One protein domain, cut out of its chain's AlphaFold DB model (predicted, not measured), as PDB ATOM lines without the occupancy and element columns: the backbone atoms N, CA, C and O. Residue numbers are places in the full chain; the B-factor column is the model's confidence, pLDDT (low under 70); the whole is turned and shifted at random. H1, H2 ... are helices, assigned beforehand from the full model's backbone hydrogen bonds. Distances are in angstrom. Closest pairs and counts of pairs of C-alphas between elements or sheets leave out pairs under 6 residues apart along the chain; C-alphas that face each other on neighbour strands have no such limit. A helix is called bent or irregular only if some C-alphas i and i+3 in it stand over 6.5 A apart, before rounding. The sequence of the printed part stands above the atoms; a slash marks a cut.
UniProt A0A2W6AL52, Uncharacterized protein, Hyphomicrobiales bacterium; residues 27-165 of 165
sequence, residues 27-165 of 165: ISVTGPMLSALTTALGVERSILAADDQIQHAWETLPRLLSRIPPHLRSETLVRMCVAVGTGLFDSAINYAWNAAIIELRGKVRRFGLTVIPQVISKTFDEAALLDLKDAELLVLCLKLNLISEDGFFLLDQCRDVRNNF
ATOM      1  N   ILE A  27      60.143 -15.833 -25.193       62.81
ATOM      2  CA  ILE A  27      61.536 -16.120 -25.576       62.81
ATOM      3  C   ILE A  27      62.547 -15.880 -24.446       62.81
ATOM      4  O   ILE A  27      63.517 -16.624 -24.328       62.81
ATOM      5  N   SER A  28      62.315 -14.900 -23.562       65.75
ATOM      6  CA  SER A  28      63.279 -14.559 -22.500       65.75
ATOM      7  C   SER A  28      63.457 -15.655 -21.445       65.75
ATOM      8  O   SER A  28      64.402 -15.601 -20.663       65.75
ATOM      9  N   VAL A  29      62.550 -16.635 -21.402       70.62
ATOM     10  CA  VAL A  29      62.582 -17.744 -20.439       70.62
ATOM     11  C   VAL A  29      63.018 -19.048 -21.107       70.62
ATOM     12  O   VAL A  29      63.710 -19.856 -20.488       70.62
ATOM     13  N   THR A  30      62.647 -19.270 -22.367       84.19
ATOM     14  CA  THR A  30      62.782 -20.592 -22.985       84.19
ATOM     15  C   THR A  30      64.126 -20.849 -23.636       84.19
ATOM     16  O   THR A  30      64.651 -21.939 -23.445       84.19
ATOM     17  N   GLY A  31      64.750 -19.874 -24.302       87.62
ATOM     18  CA  GLY A  31      66.085 -20.055 -24.900       87.62
ATOM     19  C   GLY A  31      67.131 -20.603 -23.909       87.62
ATOM     20  O   GLY A  31      67.739 -21.653 -24.168       87.62
ATOM     21  N   PRO A  32      67.289 -19.987 -22.715       91.88
ATOM     22  CA  PRO A  32      68.185 -20.492 -21.675       91.88
ATOM     23  C   PRO A  32      67.807 -21.888 -21.162       91.88
ATOM     24  O   PRO A  32      68.684 -22.730 -20.976       91.88
ATOM     25  N   MET A  33      66.511 -22.163 -20.972       92.62
ATOM     26  CA  MET A  33      66.026 -23.480 -20.543       92.62
ATOM     27  C   MET A  33      66.372 -24.568 -21.567       92.62
ATOM     28  O   MET A  33      66.862 -25.631 -21.188       92.62
ATOM     29  N   LEU A  34      66.144 -24.315 -22.858       93.62
ATOM     30  CA  LEU A  34      66.440 -25.266 -23.934       93.62
ATOM     31  C   LEU A  34      67.946 -25.539 -24.042       93.62
ATOM     32  O   LEU A  34      68.363 -26.683 -24.232       93.62
ATOM     33  N   SER A  35      68.772 -24.507 -23.865       93.56
ATOM     34  CA  SER A  35      70.234 -24.639 -23.835       93.56
ATOM     35  C   SER A  35      70.704 -25.474 -22.639       93.56
ATOM     36  O   SER A  35      71.521 -26.380 -22.794       93.56
ATOM     37  N   ALA A  36      70.138 -25.231 -21.453       94.81
ATOM     38  CA  ALA A  36      70.430 -26.021 -20.261       94.81
ATOM     39  C   ALA A  36      69.987 -27.487 -20.414       94.81
ATOM     40  O   ALA A  36      70.728 -28.389 -20.035       94.81
ATOM     41  N   LEU A  37      68.814 -27.733 -21.009       94.06
ATOM     42  CA  LEU A  37      68.284 -29.077 -21.251       94.06
ATOM     43  C   LEU A  37      69.173 -29.882 -22.205       94.06
ATOM     44  O   LEU A  37      69.548 -31.010 -21.895       94.06
ATOM     45  N   THR A  38      69.514 -29.306 -23.357       94.69
ATOM     46  CA  THR A  38      70.356 -29.972 -24.368       94.69
ATOM     47  C   THR A  38      71.757 -30.247 -23.828       94.69
ATOM     48  O   THR A  38      72.257 -31.362 -23.964       94.69
ATOM     49  N   THR A  39      72.323 -29.300 -23.072       96.62
ATOM     50  CA  THR A  39      73.590 -29.487 -22.350       96.62
ATOM     51  C   THR A  39      73.504 -30.614 -21.317       96.62
ATOM     52  O   THR A  39      74.388 -31.466 -21.269       96.62
ATOM     53  N   ALA A  40      72.437 -30.665 -20.512       97.06
ATOM     54  CA  ALA A  40      72.238 -31.709 -19.504       97.06
ATOM     55  C   ALA A  40      72.091 -33.113 -20.116       97.06
ATOM     56  O   ALA A  40      72.478 -34.098 -19.489       97.06
ATOM     57  N   LEU A  41      71.554 -33.205 -21.335       96.19
ATOM     58  CA  LEU A  41      71.429 -34.452 -22.094       96.19
ATOM     59  C   LEU A  41      72.659 -34.767 -22.964       96.19
ATOM     60  O   LEU A  41      72.710 -35.840 -23.560       96.19
ATOM     61  N   GLY A  42      73.643 -33.865 -23.037       95.56
ATOM     62  CA  GLY A  42      74.854 -34.044 -23.841       95.56
ATOM     63  C   GLY A  42      74.606 -34.025 -25.352       95.56
ATOM     64  O   GLY A  42      75.312 -34.708 -26.092       95.56
ATOM     65  N   VAL A  43      73.597 -33.282 -25.812       96.31
ATOM     66  CA  VAL A  43      73.223 -33.164 -27.230       96.31
ATOM     67  C   VAL A  43      73.320 -31.717 -27.709       96.31
ATOM     68  O   VAL A  43      73.224 -30.776 -26.922       96.31
ATOM     69  N   GLU A  44      73.486 -31.535 -29.015       94.38
ATOM     70  CA  GLU A  44      73.582 -30.213 -29.642       94.38
ATOM     71  C   GLU A  44      72.266 -29.423 -29.544       94.38
ATOM     72  O   GLU A  44      71.178 -29.968 -29.732       94.38
ATOM     73  N   ARG A  45      72.346 -28.099 -29.337       92.38
ATOM     74  CA  ARG A  45      71.158 -27.218 -29.297       92.38
ATOM     75  C   ARG A  45      70.443 -27.122 -30.649       92.38
ATOM     76  O   ARG A  45      69.254 -26.802 -30.681       92.38
ATOM     77  N   SER A  46      71.140 -27.425 -31.742       92.31
ATOM     78  CA  SER A  46      70.623 -27.378 -33.115       92.31
ATOM     79  C   SER A  46      69.557 -28.431 -33.426       92.31
ATOM     80  O   SER A  46      68.944 -28.358 -34.486       92.31
ATOM     81  N   ILE A  47      69.324 -29.405 -32.535       91.62
ATOM     82  CA  ILE A  47      68.219 -30.367 -32.688       91.62
ATOM     83  C   ILE A  47      66.839 -29.705 -32.544       91.62
ATOM     84  O   ILE A  47      65.845 -30.262 -32.993       91.62
ATOM     85  N   LEU A  48      66.772 -28.535 -31.899       93.12
ATOM     86  CA  LEU A  48      65.574 -27.699 -31.812       93.12
ATOM     87  C   LEU A  48      65.803 -26.416 -32.617       93.12
ATOM     88  O   LEU A  48      66.943 -25.981 -32.794       93.12
ATOM     89  N   ALA A  49      64.722 -25.752 -33.029       93.38
ATOM     90  CA  ALA A  49      64.818 -24.478 -33.738       93.38
ATOM     91  C   ALA A  49      65.635 -23.432 -32.951       93.38
ATOM     92  O   ALA A  49      65.599 -23.389 -31.716       93.38
ATOM     93  N   ALA A  50      66.389 -22.600 -33.671       93.38
ATOM     94  CA  ALA A  50      67.152 -21.504 -33.084       93.38
ATOM     95  C   ALA A  50      66.222 -20.429 -32.491       93.38
ATOM     96  O   ALA A  50      65.057 -20.313 -32.879       93.38
ATOM     97  N   ASP A  51      66.728 -19.655 -31.532       92.00
ATOM     98  CA  ASP A  51      65.906 -18.716 -30.757       92.00
ATOM     99  C   ASP A  51      65.282 -17.611 -31.632       92.00
ATOM    100  O   ASP A  51      64.140 -17.219 -31.399       92.00
ATOM    101  N   ASP A  52      65.974 -17.164 -32.684       92.06
ATOM    102  CA  ASP A  52      65.461 -16.213 -33.679       92.06
ATOM    103  C   ASP A  52      64.290 -16.797 -34.488       92.06
ATOM    104  O   ASP A  52      63.290 -16.117 -34.724       92.06
ATOM    105  N   GLN A  53      64.375 -18.076 -34.861       93.69
ATOM    106  CA  GLN A  53      63.317 -18.791 -35.579       93.69
ATOM    107  C   GLN A  53      62.089 -19.003 -34.688       93.69
ATOM    108  O   GLN A  53      60.957 -18.776 -35.120       93.69
ATOM    109  N   ILE A  54      62.310 -19.399 -33.429       93.94
ATOM    110  CA  ILE A  54      61.255 -19.512 -32.414       93.94
ATOM    111  C   ILE A  54      60.570 -18.159 -32.232       93.94
ATOM    112  O   ILE A  54      59.340 -18.084 -32.260       93.94
ATOM    113  N   GLN A  55      61.352 -17.090 -32.077       91.88
ATOM    114  CA  GLN A  55      60.830 -15.745 -31.880       91.88
ATOM    115  C   GLN A  55      59.983 -15.289 -33.065       91.88
ATOM    116  O   GLN A  55      58.842 -14.865 -32.879       91.88
ATOM    117  N   HIS A  56      60.494 -15.453 -34.281       92.56
ATOM    118  CA  HIS A  56      59.773 -15.084 -35.491       92.56
ATOM    119  C   HIS A  56      58.437 -15.833 -35.633       92.56
ATOM    120  O   HIS A  56      57.396 -15.236 -35.937       92.56
ATOM    121  N   ALA A  57      58.440 -17.144 -35.373       93.50
ATOM    122  CA  ALA A  57      57.227 -17.953 -35.394       93.50
ATOM    123  C   ALA A  57      56.230 -17.493 -34.316       93.50
ATOM    124  O   ALA A  57      55.049 -17.286 -34.614       93.50
ATOM    125  N   TRP A  58      56.706 -17.267 -33.088       93.31
ATOM    126  CA  TRP A  58      55.892 -16.834 -31.952       93.31
ATOM    127  C   TRP A  58      55.209 -15.484 -32.194       93.31
ATOM    128  O   TRP A  58      54.019 -15.340 -31.924       93.31
ATOM    129  N   GLU A  59      55.925 -14.512 -32.758       92.19
ATOM    130  CA  GLU A  59      55.392 -13.180 -33.084       92.19
ATOM    131  C   GLU A  59      54.318 -13.226 -34.181       92.19
ATOM    132  O   GLU A  59      53.402 -12.400 -34.211       92.19
ATOM    133  N   THR A  60      54.381 -14.224 -35.065       92.00
ATOM    134  CA  THR A  60      53.419 -14.391 -36.159       92.00
ATOM    135  C   THR A  60      52.125 -15.079 -35.704       92.00
ATOM    136  O   THR A  60      51.047 -14.798 -36.249       92.00
ATOM    137  N   LEU A  61      52.198 -15.957 -34.696       93.31
ATOM    138  CA  LEU A  61      51.070 -16.769 -34.226       93.31
ATOM    139  C   LEU A  61      49.811 -15.972 -33.848       93.31
ATOM    140  O   LEU A  61      48.736 -16.380 -34.293       93.31
ATOM    141  N   PRO A  62      49.867 -14.852 -33.097       93.50
ATOM    142  CA  PRO A  62      48.676 -14.099 -32.703       93.50
ATOM    143  C   PRO A  62      47.752 -13.758 -33.875       93.50
ATOM    144  O   PRO A  62      46.540 -13.976 -33.809       93.50
ATOM    145  N   ARG A  63      48.339 -13.297 -34.986       93.12
ATOM    146  CA  ARG A  63      47.615 -12.939 -36.213       93.12
ATOM    147  C   ARG A  63      47.023 -14.158 -36.918       93.12
ATOM    148  O   ARG A  63      45.979 -14.055 -37.555       93.12
ATOM    149  N   LEU A  64      47.692 -15.307 -36.861       93.06
ATOM    150  CA  LEU A  64      47.179 -16.544 -37.453       93.06
ATOM    151  C   LEU A  64      46.029 -17.107 -36.614       93.06
ATOM    152  O   LEU A  64      44.958 -17.395 -37.144       93.06
ATOM    153  N   LEU A  65      46.217 -17.179 -35.298       94.44
ATOM    154  CA  LEU A  65      45.222 -17.666 -34.348       94.44
ATOM    155  C   LEU A  65      43.966 -16.782 -34.329       94.44
ATOM    156  O   LEU A  65      42.860 -17.293 -34.145       94.44
ATOM    157  N   SER A  66      44.093 -15.468 -34.557       94.25
ATOM    158  CA  SER A  66      42.940 -14.559 -34.590       94.25
ATOM    159  C   SER A  66      42.005 -14.835 -35.771       94.25
ATOM    160  O   SER A  66      40.818 -14.517 -35.690       94.25
ATOM    161  N   ARG A  67      42.508 -15.466 -36.844       93.19
ATOM    162  CA  ARG A  67      41.708 -15.918 -37.996       93.19
ATOM    163  C   ARG A  67      40.927 -17.200 -37.704       93.19
ATOM    164  O   ARG A  67      40.008 -17.521 -38.450       93.19
ATOM    165  N   ILE A  68      41.273 -17.920 -36.637       93.25
ATOM    166  CA  ILE A  68      40.564 -19.124 -36.208       93.25
ATOM    167  C   ILE A  68      39.356 -18.696 -35.357       93.25
ATOM    168  O   ILE A  68      39.540 -17.983 -34.358       93.25
ATOM    169  N   PRO A  69      38.125 -19.116 -35.713       92.94
ATOM    170  CA  PRO A  69      36.938 -18.870 -34.900       92.94
ATOM    171  C   PRO A  69      37.137 -19.324 -33.444       92.94
ATOM    172  O   PRO A  69      37.682 -20.407 -33.232       92.94
ATOM    173  N   PRO A  70      36.675 -18.565 -32.429       92.94
ATOM    174  CA  PRO A  70      36.923 -18.892 -31.021       92.94
ATOM    175  C   PRO A  70      36.520 -20.313 -30.610       92.94
ATOM    176  O   PRO A  70      37.250 -20.958 -29.869       92.94
ATOM    177  N   HIS A  71      35.412 -20.832 -31.141       91.81
ATOM    178  CA  HIS A  71      34.933 -22.187 -30.849       91.81
ATOM    179  C   HIS A  71      35.802 -23.306 -31.453       91.81
ATOM    180  O   HIS A  71      35.639 -24.463 -31.083       91.81
ATOM    181  N   LEU A  72      36.722 -22.975 -32.366       93.81
ATOM    182  CA  LEU A  72      37.703 -23.903 -32.941       93.81
ATOM    183  C   LEU A  72      39.083 -23.789 -32.277       93.81
ATOM    184  O   LEU A  72      40.003 -24.518 -32.642       93.81
ATOM    185  N   ARG A  73      39.253 -22.890 -31.297       93.69
ATOM    186  CA  ARG A  73      40.504 -22.723 -30.541       93.69
ATOM    187  C   ARG A  73      40.618 -23.792 -29.454       93.69
ATOM    188  O   ARG A  73      40.383 -23.525 -28.282       93.69
ATOM    189  N   SER A  74      40.915 -25.017 -29.873       92.44
ATOM    190  CA  SER A  74      40.962 -26.195 -29.005       92.44
ATOM    191  C   SER A  74      42.242 -26.290 -28.165       92.44
ATOM    192  O   SER A  74      43.244 -25.621 -28.427       92.44
ATOM    193  N   GLU A  75      42.243 -27.201 -27.190       94.56
ATOM    194  CA  GLU A  75      43.428 -27.568 -26.401       94.56
ATOM    195  C   GLU A  75      44.608 -28.021 -27.277       94.56
ATOM    196  O   GLU A  75      45.769 -27.784 -26.940       94.56
ATOM    197  N   THR A  76      44.334 -28.630 -28.435       95.75
ATOM    198  CA  THR A  76      45.360 -29.019 -29.412       95.75
ATOM    199  C   THR A  76      46.139 -27.807 -29.921       95.75
ATOM    200  O   THR A  76      47.354 -27.889 -30.084       95.75
ATOM    201  N   LEU A  77      45.481 -26.660 -30.112       95.81
ATOM    202  CA  LEU A  77      46.157 -25.430 -30.530       95.81
ATOM    203  C   LEU A  77      46.995 -24.815 -29.407       95.81
ATOM    204  O   LEU A  77      48.012 -24.186 -29.687       95.81
ATOM    205  N   VAL A  78      46.642 -25.048 -28.140       95.12
ATOM    206  CA  VAL A  78      47.512 -24.686 -27.009       95.12
ATOM    207  C   VAL A  78      48.797 -25.516 -27.055       95.12
ATOM    208  O   VAL A  78      49.886 -24.954 -26.975       95.12
ATOM    209  N   ARG A  79      48.692 -26.836 -27.269       96.62
ATOM    210  CA  ARG A  79      49.859 -27.725 -27.436       96.62
ATOM    211  C   ARG A  79      50.714 -27.329 -28.641       96.62
ATOM    212  O   ARG A  79      51.933 -27.305 -28.529       96.62
ATOM    213  N   MET A  80      50.080 -26.941 -29.751       96.94
ATOM    214  CA  MET A  80      50.764 -26.362 -30.911       96.94
ATOM    215  C   MET A  80      51.566 -25.113 -30.526       96.94
ATOM    216  O   MET A  80      52.736 -25.023 -30.876       96.94
ATOM    217  N   CYS A  81      50.970 -24.170 -29.787       95.06
ATOM    218  CA  CYS A  81      51.678 -22.965 -29.345       95.06
ATOM    219  C   CYS A  81      52.881 -23.324 -28.470       95.06
ATOM    220  O   CYS A  81      53.969 -22.818 -28.716       95.06
ATOM    221  N   VAL A  82      52.722 -24.237 -27.505       94.44
ATOM    222  CA  VAL A  82      53.840 -24.710 -26.669       94.44
ATOM    223  C   VAL A  82      54.960 -25.292 -27.532       94.44
ATOM    224  O   VAL A  82      56.107 -24.895 -27.359       94.44
ATOM    225  N   ALA A  83      54.631 -26.153 -28.498       95.56
ATOM    226  CA  ALA A  83      55.608 -26.754 -29.402       95.56
ATOM    227  C   ALA A  83      56.360 -25.704 -30.240       95.56
ATOM    228  O   ALA A  83      57.582 -25.779 -30.357       95.56
ATOM    229  N   VAL A  84      55.663 -24.680 -30.755       95.38
ATOM    230  CA  VAL A  84      56.306 -23.537 -31.435       95.38
ATOM    231  C   VAL A  84      57.259 -22.815 -30.490       95.38
ATOM    232  O   VAL A  84      58.408 -22.574 -30.848       95.38
ATOM    233  N   GLY A  85      56.804 -22.501 -29.278       93.19
ATOM    234  CA  GLY A  85      57.614 -21.800 -28.291       93.19
ATOM    235  C   GLY A  85      58.896 -22.558 -27.931       93.19
ATOM    236  O   GLY A  85      59.948 -21.951 -27.744       93.19
ATOM    237  N   THR A  86      58.843 -23.885 -27.858       93.25
ATOM    238  CA  THR A  86      60.008 -24.718 -27.528       93.25
ATOM    239  C   THR A  86      60.842 -25.125 -28.746       93.25
ATOM    240  O   THR A  86      61.784 -25.896 -28.596       93.25
ATOM    241  N   GLY A  87      60.499 -24.657 -29.950       93.31
ATOM    242  CA  GLY A  87      61.219 -24.984 -31.185       93.31
ATOM    243  C   GLY A  87      60.993 -26.397 -31.734       93.31
ATOM    244  O   GLY A  87      61.788 -26.845 -32.556       93.31
ATOM    245  N   LEU A  88      59.928 -27.086 -31.306       94.88
ATOM    246  CA  LEU A  88      59.498 -28.403 -31.802       94.88
ATOM    247  C   LEU A  88      58.504 -28.234 -32.960       94.88
ATOM    248  O   LEU A  88      57.291 -28.420 -32.814       94.88
ATOM    249  N   PHE A  89      59.004 -27.784 -34.111       93.81
ATOM    250  CA  PHE A  89      58.154 -27.414 -35.246       93.81
ATOM    251  C   PHE A  89      57.479 -28.607 -35.931       93.81
ATOM    252  O   PHE A  89      56.342 -28.472 -36.377       93.81
ATOM    253  N   ASP A  90      58.111 -29.778 -35.934       93.88
ATOM    254  CA  ASP A  90      57.511 -31.052 -36.349       93.88
ATOM    255  C   ASP A  90      56.217 -31.328 -35.558       93.88
ATOM    256  O   ASP A  90      55.140 -31.570 -36.113       93.88
ATOM    257  N   SER A  91      56.293 -31.183 -34.236       95.38
ATOM    258  CA  SER A  91      55.184 -31.422 -33.326       95.38
ATOM    259  C   SER A  91      54.119 -30.339 -33.475       95.38
ATOM    260  O   SER A  91      52.924 -30.642 -33.472       95.38
ATOM    261  N   ALA A  92      54.522 -29.081 -33.681       96.19
ATOM    262  CA  ALA A  92      53.595 -27.993 -33.976       96.19
ATOM    263  C   ALA A  92      52.787 -28.253 -35.261       96.19
ATOM    264  O   ALA A  92      51.560 -28.123 -35.239       96.19
ATOM    265  N   ILE A  93      53.437 -28.675 -36.351       95.12
ATOM    266  CA  ILE A  93      52.771 -29.030 -37.616       95.12
ATOM    267  C   ILE A  93      51.784 -30.177 -37.389       95.12
ATOM    268  O   ILE A  93      50.632 -30.091 -37.819       95.12
ATOM    269  N   ASN A  94      52.186 -31.208 -36.642       95.25
ATOM    270  CA  ASN A  94      51.313 -32.326 -36.288       95.25
ATOM    271  C   ASN A  94      50.075 -31.883 -35.496       95.25
ATOM    272  O   ASN A  94      48.958 -32.303 -35.801       95.25
ATOM    273  N   TYR A  95      50.226 -31.002 -34.505       96.81
ATOM    274  CA  TYR A  95      49.085 -30.482 -33.748       96.81
ATOM    275  C   TYR A  95      48.154 -29.623 -34.609       96.81
ATOM    276  O   TYR A  95      46.933 -29.783 -34.523       96.81
ATOM    277  N   ALA A  96      48.702 -28.754 -35.461       95.19
ATOM    278  CA  ALA A  96      47.913 -27.952 -36.393       95.19
ATOM    279  C   ALA A  96      47.117 -28.840 -37.365       95.19
ATOM    280  O   ALA A  96      45.915 -28.636 -37.555       95.19
ATOM    281  N   TRP A  97      47.765 -29.870 -37.917       96.25
ATOM    282  CA  TRP A  97      47.137 -30.849 -38.798       96.25
ATOM    283  C   TRP A  97      46.002 -31.605 -38.103       96.25
ATOM    284  O   TRP A  97      44.883 -31.660 -38.611       96.25
ATOM    285  N   ASN A  98      46.253 -32.118 -36.898       95.62
ATOM    286  CA  ASN A  98      45.251 -32.846 -36.123       95.62
ATOM    287  C   ASN A  98      44.021 -31.981 -35.819       95.62
ATOM    288  O   ASN A  98      42.891 -32.459 -35.932       95.62
ATOM    289  N   ALA A  99      44.215 -30.701 -35.484       96.19
ATOM    290  CA  ALA A  99      43.108 -29.770 -35.275       96.19
ATOM    291  C   ALA A  99      42.265 -29.583 -36.552       96.19
ATOM    292  O   ALA A  99      41.034 -29.574 -36.476       96.19
ATOM    293  N   ALA A 100      42.908 -29.495 -37.722       95.75
ATOM    294  CA  ALA A 100      42.216 -29.401 -39.005       95.75
ATOM    295  C   ALA A 100      41.404 -30.671 -39.317       95.75
ATOM    296  O   ALA A 100      40.227 -30.570 -39.663       95.75
ATOM    297  N   ILE A 101      41.985 -31.861 -39.131       96.38
ATOM    298  CA  ILE A 101      41.297 -33.142 -39.361       96.38
ATOM    299  C   ILE A 101      40.080 -33.296 -38.449       96.38
ATOM    300  O   ILE A 101      39.003 -33.664 -38.922       96.38
ATOM    301  N   ILE A 102      40.206 -32.959 -37.163       95.88
ATOM    302  CA  ILE A 102      39.083 -32.998 -36.215       95.88
ATOM    303  C   ILE A 102      37.928 -32.115 -36.701       95.88
ATOM    304  O   ILE A 102      36.779 -32.566 -36.725       95.88
ATOM    305  N   GLU A 103      38.215 -30.886 -37.132       95.69
ATOM    306  CA  GLU A 103      37.180 -29.973 -37.624       95.69
ATOM    307  C   GLU A 103      36.566 -30.446 -38.950       95.69
ATOM    308  O   GLU A 103      35.347 -30.389 -39.109       95.69
ATOM    309  N   LEU A 104      37.360 -30.986 -39.880       96.19
ATOM    310  CA  LEU A 104      36.843 -31.560 -41.128       96.19
ATOM    311  C   LEU A 104      35.891 -32.730 -40.863       96.19
ATOM    312  O   LEU A 104      34.793 -32.764 -41.419       96.19
ATOM    313  N   ARG A 105      36.243 -33.639 -39.946       95.88
ATOM    314  CA  ARG A 105      35.329 -34.706 -39.507       95.88
ATOM    315  C   ARG A 105      34.066 -34.136 -38.876       95.88
ATOM    316  O   ARG A 105      32.969 -34.606 -39.169       95.88
ATOM    317  N   GLY A 106      34.200 -33.097 -38.053       95.19
ATOM    318  CA  GLY A 106      33.071 -32.363 -37.488       95.19
ATOM    319  C   GLY A 106      32.133 -31.807 -38.562       95.19
ATOM    320  O   GLY A 106      30.916 -31.959 -38.452       95.19
ATOM    321  N   LYS A 107      32.676 -31.219 -39.633       94.38
ATOM    322  CA  LYS A 107      31.890 -30.732 -40.776       94.38
ATOM    323  C   LYS A 107      31.164 -31.861 -41.500       94.38
ATOM    324  O   LYS A 107      29.979 -31.710 -41.776       94.38
ATOM    325  N   VAL A 108      31.835 -32.985 -41.754       95.00
ATOM    326  CA  VAL A 108      31.221 -34.160 -42.395       95.00
ATOM    327  C   VAL A 108      30.054 -34.695 -41.555       95.00
ATOM    328  O   VAL A 108      28.974 -34.930 -42.093       95.00
ATOM    329  N   ARG A 109      30.212 -34.785 -40.226       93.88
ATOM    330  CA  ARG A 109      29.115 -35.165 -39.314       93.88
ATOM    331  C   ARG A 109      27.935 -34.201 -39.388       93.88
ATOM    332  O   ARG A 109      26.795 -34.645 -39.484       93.88
ATOM    333  N   ARG A 110      28.201 -32.889 -39.357       91.94
ATOM    334  CA  ARG A 110      27.164 -31.840 -39.398       91.94
ATOM    335  C   ARG A 110      26.431 -31.768 -40.735       91.94
ATOM    336  O   ARG A 110      25.253 -31.433 -40.738       91.94
ATOM    337  N   PHE A 111      27.105 -32.076 -41.843       88.75
ATOM    338  CA  PHE A 111      26.468 -32.171 -43.159       88.75
ATOM    339  C   PHE A 111      25.409 -33.286 -43.197       88.75
ATOM    340  O   PHE A 111      24.378 -33.139 -43.845       88.75
ATOM    341  N   GLY A 112      25.641 -34.362 -42.440       81.44
ATOM    342  CA  GLY A 112      24.692 -35.446 -42.221       81.44
ATOM    343  C   GLY A 112      25.157 -36.749 -42.860       81.44
ATOM    344  O   GLY A 112      25.242 -36.867 -44.083       81.44
ATOM    345  N   LEU A 113      25.398 -37.762 -42.024       85.00
ATOM    346  CA  LEU A 113      25.853 -39.087 -42.463       85.00
ATOM    347  C   LEU A 113      24.871 -39.770 -43.424       85.00
ATOM    348  O   LEU A 113      25.284 -40.566 -44.254       85.00
ATOM    349  N   THR A 114      23.585 -39.427 -43.363       82.94
ATOM    350  CA  THR A 114      22.542 -39.986 -44.235       82.94
ATOM    351  C   THR A 114      22.595 -39.465 -45.672       82.94
ATOM    352  O   THR A 114      22.115 -40.143 -46.578       82.94
ATOM    353  N   VAL A 115      23.179 -38.284 -45.901       85.44
ATOM    354  CA  VAL A 115      23.258 -37.657 -47.234       85.44
ATOM    355  C   VAL A 115      24.478 -38.161 -48.003       85.44
ATOM    356  O   VAL A 115      24.430 -38.339 -49.219       85.44
ATOM    357  N   ILE A 116      25.570 -38.452 -47.293       87.75
ATOM    358  CA  ILE A 116      26.848 -38.865 -47.886       87.75
ATOM    359  C   ILE A 116      26.702 -40.080 -48.820       87.75
ATOM    360  O   ILE A 116      27.220 -39.999 -49.938       87.75
ATOM    361  N   PRO A 117      25.962 -41.156 -48.468       87.88
ATOM    362  CA  PRO A 117      25.778 -42.308 -49.346       87.88
ATOM    363  C   PRO A 117      25.214 -41.983 -50.726       87.88
ATOM    364  O   PRO A 117      25.550 -42.663 -51.695       87.88
ATOM    365  N   GLN A 118      24.393 -40.937 -50.837       86.19
ATOM    366  CA  GLN A 118      23.820 -40.497 -52.109       86.19
ATOM    367  C   GLN A 118      24.871 -39.822 -52.998       86.19
ATOM    368  O   GLN A 118      24.815 -39.949 -54.217       86.19
ATOM    369  N   VAL A 119      25.855 -39.152 -52.391       85.44
ATOM    370  CA  VAL A 119      26.933 -38.446 -53.100       85.44
ATOM    371  C   VAL A 119      28.039 -39.401 -53.543       85.44
ATOM    372  O   VAL A 119      28.577 -39.260 -54.638       85.44
ATOM    373  N   ILE A 120      28.395 -40.377 -52.702       84.44
ATOM    374  CA  ILE A 120      29.511 -41.301 -52.978       84.44
ATOM    375  C   ILE A 120      29.067 -42.675 -53.496       84.44
ATOM    376  O   ILE A 120      29.923 -43.516 -53.772       84.44
ATOM    377  N   SER A 121      27.754 -42.909 -53.601       83.25
ATOM    378  CA  SER A 121      27.132 -44.175 -54.022       83.25
ATOM    379  C   SER A 121      27.628 -45.400 -53.236       83.25
ATOM    380  O   SER A 121      27.817 -46.478 -53.798       83.25
ATOM    381  N   LYS A 122      27.876 -45.234 -51.930       84.56
ATOM    382  CA  LYS A 122      28.373 -46.274 -51.011       84.56
ATOM    383  C   LYS A 122      27.778 -46.089 -49.621       84.56
ATOM    384  O   LYS A 122      27.458 -44.970 -49.237       84.56
ATOM    385  N   THR A 123      27.671 -47.165 -48.848       85.62
ATOM    386  CA  THR A 123      27.307 -47.073 -47.428       85.62
ATOM    387  C   THR A 123      28.331 -46.226 -46.683       85.62
ATOM    388  O   THR A 123      29.535 -46.417 -46.857       85.62
ATOM    389  N   PHE A 124      27.852 -45.295 -45.866       91.06
ATOM    390  CA  PHE A 124      28.699 -44.411 -45.082       91.06
ATOM    391  C   PHE A 124      28.028 -44.135 -43.745       91.06
ATOM    392  O   PHE A 124      26.913 -43.616 -43.702       91.06
ATOM    393  N   ASP A 125      28.702 -44.504 -42.668       90.38
ATOM    394  CA  ASP A 125      28.257 -44.303 -41.299       90.38
ATOM    395  C   ASP A 125      29.373 -43.664 -40.459       90.38
ATOM    396  O   ASP A 125      30.407 -43.224 -40.969       90.38
ATOM    397  N   GLU A 126      29.138 -43.560 -39.155       91.38
ATOM    398  CA  GLU A 126      30.088 -42.950 -38.226       91.38
ATOM    399  C   GLU A 126      31.391 -43.758 -38.123       91.38
ATOM    400  O   GLU A 126      32.467 -43.171 -38.011       91.38
ATOM    401  N   ALA A 127      31.315 -45.090 -38.209       91.94
ATOM    402  CA  ALA A 127      32.488 -45.957 -38.187       91.94
ATOM    403  C   ALA A 127      33.335 -45.753 -39.452       91.94
ATOM    404  O   ALA A 127      34.532 -45.490 -39.356       91.94
ATOM    405  N   ALA A 128      32.694 -45.737 -40.624       91.88
ATOM    406  CA  ALA A 128      33.349 -45.430 -41.888       91.88
ATOM    407  C   ALA A 128      34.014 -44.049 -41.856       91.88
ATOM    408  O   ALA A 128      35.129 -43.899 -42.349       91.88
ATOM    409  N   LEU A 129      33.373 -43.044 -41.247       93.69
ATOM    410  CA  LEU A 129      34.000 -41.739 -41.062       93.69
ATOM    411  C   LEU A 129      35.266 -41.848 -40.213       93.69
ATOM    412  O   LEU A 129      36.283 -41.294 -40.616       93.69
ATOM    413  N   LEU A 130      35.229 -42.520 -39.064       91.12
ATOM    414  CA  LEU A 130      36.387 -42.645 -38.171       91.12
ATOM    415  C   LEU A 130      37.568 -43.379 -38.825       91.12
ATOM    416  O   LEU A 130      38.707 -42.960 -38.622       91.12
ATOM    417  N   ASP A 131      37.289 -44.382 -39.656       93.31
ATOM    418  CA  ASP A 131      38.300 -45.213 -40.321       93.31
ATOM    419  C   ASP A 131      38.918 -44.573 -41.575       93.31
ATOM    420  O   ASP A 131      39.951 -45.039 -42.062       93.31
ATOM    421  N   LEU A 132      38.325 -43.495 -42.108       93.88
ATOM    422  CA  LEU A 132      38.874 -42.797 -43.277       93.88
ATOM    423  C   LEU A 132      40.294 -42.301 -43.009       93.88
ATOM    424  O   LEU A 132      40.540 -41.611 -42.018       93.88
ATOM    425  N   LYS A 133      41.205 -42.517 -43.954       94.81
ATOM    426  CA  LYS A 133      42.513 -41.859 -43.923       94.81
ATOM    427  C   LYS A 133      42.353 -40.367 -44.200       94.81
ATOM    428  O   LYS A 133      41.460 -39.956 -44.938       94.81
ATOM    429  N   ASP A 134      43.273 -39.553 -43.686       95.19
ATOM    430  CA  ASP A 134      43.236 -38.093 -43.855       95.19
ATOM    431  C   ASP A 134      43.112 -37.659 -45.328       95.19
ATOM    432  O   ASP A 134      42.326 -36.773 -45.650       95.19
ATOM    433  N   ALA A 135      43.837 -38.318 -46.240       94.50
ATOM    434  CA  ALA A 135      43.758 -38.031 -47.674       94.50
ATOM    435  C   ALA A 135      42.360 -38.324 -48.253       94.50
ATOM    436  O   ALA A 135      41.828 -37.547 -49.045       94.50
ATOM    437  N   GLU A 136      41.733 -39.421 -47.827       94.94
ATOM    438  CA  GLU A 136      40.383 -39.791 -48.261       94.94
ATOM    439  C   GLU A 136      39.336 -38.838 -47.671       94.94
ATOM    440  O   GLU A 136      38.387 -38.461 -48.361       94.94
ATOM    441  N   LEU A 137      39.539 -38.387 -46.427       96.25
ATOM    442  CA  LEU A 137      38.720 -37.359 -45.793       96.25
ATOM    443  C   LEU A 137      38.776 -36.041 -46.575       96.25
ATOM    444  O   LEU A 137      37.724 -35.457 -46.823       96.25
ATOM    445  N   LEU A 138      39.960 -35.586 -47.001       96.75
ATOM    446  CA  LEU A 138      40.085 -34.374 -47.822       96.75
ATOM    447  C   LEU A 138      39.297 -34.495 -49.129       96.75
ATOM    448  O   LEU A 138      38.531 -33.594 -49.474       96.75
ATOM    449  N   VAL A 139      39.444 -35.622 -49.832       95.56
ATOM    450  CA  VAL A 139      38.722 -35.881 -51.088       95.56
ATOM    451  C   VAL A 139      37.214 -35.899 -50.851       95.56
ATOM    452  O   VAL A 139      36.456 -35.344 -51.648       95.56
ATOM    453  N   LEU A 140      36.758 -36.503 -49.751       95.00
ATOM    454  CA  LEU A 140      35.348 -36.494 -49.373       95.00
ATOM    455  C   LEU A 140      34.853 -35.069 -49.097       95.00
ATOM    456  O   LEU A 140      33.815 -34.676 -49.622       95.00
ATOM    457  N   CYS A 141      35.594 -34.279 -48.317       95.88
ATOM    458  CA  CYS A 141      35.238 -32.892 -48.029       95.88
ATOM    459  C   CYS A 141      35.140 -32.043 -49.301       95.88
ATOM    460  O   CYS A 141      34.232 -31.220 -49.389       95.88
ATOM    461  N   LEU A 142      36.019 -32.260 -50.285       95.81
ATOM    462  CA  LEU A 142      35.944 -31.591 -51.585       95.81
ATOM    463  C   LEU A 142      34.688 -32.013 -52.365       95.81
ATOM    464  O   LEU A 142      33.938 -31.159 -52.825       95.81
ATOM    465  N   LYS A 143      34.398 -33.320 -52.452       93.31
ATOM    466  CA  LYS A 143      33.195 -33.841 -53.137       93.31
ATOM    467  C   LYS A 143      31.887 -33.344 -52.524       93.31
ATOM    468  O   LYS A 143      30.919 -33.119 -53.240       93.31
ATOM    469  N   LEU A 144      31.861 -33.181 -51.202       92.94
ATOM    470  CA  LEU A 144      30.724 -32.630 -50.462       92.94
ATOM    471  C   LEU A 144      30.690 -31.091 -50.476       92.94
ATOM    472  O   LEU A 144      29.817 -30.500 -49.845       92.94
ATOM    473  N   ASN A 145      31.639 -30.442 -51.160       93.00
ATOM    474  CA  ASN A 145      31.792 -28.989 -51.217       93.00
ATOM    475  C   ASN A 145      31.909 -28.326 -49.823       93.00
ATOM    476  O   ASN A 145      31.466 -27.200 -49.602       93.00
ATOM    477  N   LEU A 146      32.491 -29.043 -48.852       94.69
ATOM    478  CA  LEU A 146      32.770 -28.556 -47.491       94.69
ATOM    479  C   LEU A 146      34.062 -27.730 -47.420       94.69
ATOM    480  O   LEU A 146      34.285 -26.993 -46.450       94.69
ATOM    481  N   ILE A 147      34.911 -27.886 -48.436       96.19
ATOM    482  CA  ILE A 147      36.119 -27.111 -48.712       96.19
ATOM    483  C   ILE A 147      36.157 -26.787 -50.209       96.19
ATOM    484  O   ILE A 147      35.622 -27.545 -51.015       96.19
ATOM    485  N   SER A 148      36.786 -25.668 -50.571       97.12
ATOM    486  CA  SER A 148      37.035 -25.303 -51.970       97.12
ATOM    487  C   SER A 148      38.208 -26.089 -52.559       97.12
ATOM    488  O   SER A 148      38.982 -26.692 -51.816       97.12
ATOM    489  N   GLU A 149      38.385 -26.028 -53.881       96.94
ATOM    490  CA  GLU A 149      39.567 -26.573 -54.568       96.94
ATOM    491  C   GLU A 149      40.871 -25.953 -54.045       96.94
ATOM    492  O   GLU A 149      41.793 -26.683 -53.691       96.94
ATOM    493  N   ASP A 150      40.914 -24.626 -53.872       96.88
ATOM    494  CA  ASP A 150      42.058 -23.941 -53.252       96.88
ATOM    495  C   ASP A 150      42.312 -24.435 -51.821       96.88
ATOM    496  O   ASP A 150      43.450 -24.656 -51.410       96.88
ATOM    497  N   GLY A 151      41.240 -24.624 -51.045       95.25
ATOM    498  CA  GLY A 151      41.330 -25.145 -49.686       95.25
ATOM    499  C   GLY A 151      41.868 -26.572 -49.659       95.25
ATOM    500  O   GLY A 151      42.711 -26.889 -48.824       95.25
ATOM    501  N   PHE A 152      41.420 -27.415 -50.589       96.88
ATOM    502  CA  PHE A 152      41.933 -28.767 -50.776       96.88
ATOM    503  C   PHE A 152      43.419 -28.746 -51.138       96.88
ATOM    504  O   PHE A 152      44.199 -29.423 -50.478       96.88
ATOM    505  N   PHE A 153      43.827 -27.921 -52.106       96.38
ATOM    506  CA  PHE A 153      45.222 -27.791 -52.528       96.38
ATOM    507  C   PHE A 153      46.143 -27.372 -51.374       96.38
ATOM    508  O   PHE A 153      47.174 -27.999 -51.143       96.38
ATOM    509  N   LEU A 154      45.751 -26.356 -50.599       95.25
ATOM    510  CA  LEU A 154      46.525 -25.903 -49.439       95.25
ATOM    511  C   LEU A 154      46.602 -26.968 -48.336       95.25
ATOM    512  O   LEU A 154      47.659 -27.167 -47.743       95.25
ATOM    513  N   LEU A 155      45.495 -27.657 -48.050       95.94
ATOM    514  CA  LEU A 155      45.472 -28.725 -47.047       95.94
ATOM    515  C   LEU A 155      46.301 -29.933 -47.483       95.94
ATOM    516  O   LEU A 155      46.961 -30.540 -46.644       95.94
ATOM    517  N   ASP A 156      46.304 -30.267 -48.768       94.06
ATOM    518  CA  ASP A 156      47.115 -31.362 -49.288       94.06
ATOM    519  C   ASP A 156      48.612 -31.043 -49.192       94.06
ATOM    520  O   ASP A 156      49.383 -31.873 -48.719       94.06
ATOM    521  N   GLN A 157      49.018 -29.798 -49.469       93.00
ATOM    522  CA  GLN A 157      50.392 -29.362 -49.195       93.00
ATOM    523  C   GLN A 157      50.751 -29.470 -47.710       93.00
ATOM    524  O   GLN A 157      51.819 -29.973 -47.371       93.00
ATOM    525  N   CYS A 158      49.867 -29.045 -46.802       93.00
ATOM    526  CA  CYS A 158      50.094 -29.204 -45.363       93.00
ATOM    527  C   CYS A 158      50.238 -30.681 -44.955       93.00
ATOM    528  O   CYS A 158      51.055 -30.998 -44.087       93.00
ATOM    529  N   ARG A 159      49.473 -31.586 -45.578       93.50
ATOM    530  CA  ARG A 159      49.571 -33.039 -45.373       93.50
ATOM    531  C   ARG A 159      50.926 -33.572 -45.820       93.50
ATOM    532  O   ARG A 159      51.536 -34.364 -45.105       93.50
ATOM    533  N   ASP A 160      51.384 -33.145 -46.991       91.31
ATOM    534  CA  ASP A 160      52.658 -33.574 -47.558       91.31
ATOM    535  C   ASP A 160      53.831 -33.048 -46.731       91.31
ATOM    536  O   ASP A 160      54.741 -33.812 -46.425       91.31
ATOM    537  N   VAL A 161      53.774 -31.791 -46.283       89.56
ATOM    538  CA  VAL A 161      54.710 -31.225 -45.301       89.56
ATOM    539  C   VAL A 161      54.746 -32.131 -44.069       89.56
ATOM    540  O   VAL A 161      55.794 -32.690 -43.776       89.56
ATOM    541  N   ARG A 162      53.606 -32.385 -43.413       91.50
ATOM    542  CA  ARG A 162      53.522 -33.242 -42.213       91.50
ATOM    543  C   ARG A 162      54.133 -34.635 -42.399       91.50
ATOM    544  O   ARG A 162      54.706 -35.171 -41.464       91.50
ATOM    545  N   ASN A 163      53.960 -35.251 -43.566       88.88
ATOM    546  CA  ASN A 163      54.433 -36.616 -43.818       88.88
ATOM    547  C   ASN A 163      55.934 -36.714 -44.116       88.88
ATOM    548  O   ASN A 163      56.460 -37.823 -44.123       88.88
ATOM    549  N   ASN A 164      56.596 -35.592 -44.398       84.06
ATOM    550  CA  ASN A 164      58.018 -35.537 -44.734       84.06
ATOM    551  C   ASN A 164      58.887 -34.956 -43.597       84.06
ATOM    552  O   ASN A 164      60.056 -34.656 -43.841       84.06
ATOM    553  N   PHE A 165      58.329 -34.799 -42.389       65.88
ATOM    554  CA  PHE A 165      59.051 -34.444 -41.159       65.88
ATOM    555  C   PHE A 165      59.133 -35.629 -40.197       65.88
ATOM    556  O   PHE A 165      58.154 -36.407 -40.129       65.88
TER     557      PHE A 165
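Overview. This is residues 27 to 165 of the 165 residues of an uncharacterized protein of Hyphomicrobiales bacterium (UniProt A0A2W6AL52). The long helix H4 is the spine of an elongated body: the helical hairpin H7 and H8 packs on one side of it, and H3 packs on another side, along residues 89 to 99. H2 packs on H3 in turn, H1 meets the beginning of H2 at one far end of the body, and the short H5 lies at the other far end, with the short H6 near H4 and H7. Residues 66 to 71, after H2, stick out free. The printed part has 139 residues with eight named helices, H1 to H8 in order, and no named strand; the class is all helix. The whole is loose, with a radius of gyration of the C-alphas of 18.6 A, and spans 58 by 30 by 24 A.

Along the chain. Find C-alpha 27 at (61.536, -16.120, -25.576); from there H1 runs through residues 27 to 41, 21.1 A. H2 follows at residues 51 to 65, 21.0 A. H1 and H2 are irregular, but only just: C-alphas 28 and 31 are 6.6 A apart, and C-alphas 59 and 62 are 6.8 A apart. H3 is residues 75 to 85, 15.4 A. Look for C-alpha 89 at (58.154, -27.414, -35.246), where H4 begins; it runs 33.0 A to residue 111. Then come H5, residues 116 to 120, H6, residues 126 to 131, and H7, residues 134 to 143, 14.3 A. H8, residues 149 to 163, runs 20.9 A to C-alpha 163 at (54.433, -36.616, -43.818).

Arrangement. Start at residues 27 to 31 of H1, which touch H2: the closest C-alphas, of Gly 31 and Asp 51, are 6.0 A apart, at a steep tilt of 51 degrees. H2 and H3 form a helical hairpin, closest at the C-alphas of Ile 54 and Gly 85, 6.0 A. H3 and H4 form another, at a shallow tilt of 21 degrees, with the C-alphas of Met 80 and Ala 92 4.5 A apart. H4 is the hub, touching three helices. It makes a bundle, a group of helices that touch one another, with H7, closest at the C-alphas of Ile 101 and Asp 134, 7.0 A, and H8, closest at those of Ile 93 and Arg 162, 6.3 A. H7 and H8 form a hairpin at a shallow tilt of 1 degrees, opposite ways, with the C-alphas of Leu 138 and Phe 152 6.6 A apart. H6 is close to H4 but not clearly touching, the C-alphas of Arg 105 and Leu 129 being 7.3 A apart; H5 is likewise close to H7, at Val 119 and Lys 143, whose C-alphas are 7.8 A apart. In H3 to H8 each O i to N i+4 pair is within hydrogen-bond range; in H1 and in H2 9 of 11 are.

Size, cuts and confidence. The two C-alphas farthest apart, those of Ala 40 and Gln 118, are 59.0 A apart. The printed part has no cut, and no link is long. The mean pLDDT of the printed part is 92.3; look for values under 70 at residues 27 to 28 and at residue 165, the chain's last residue.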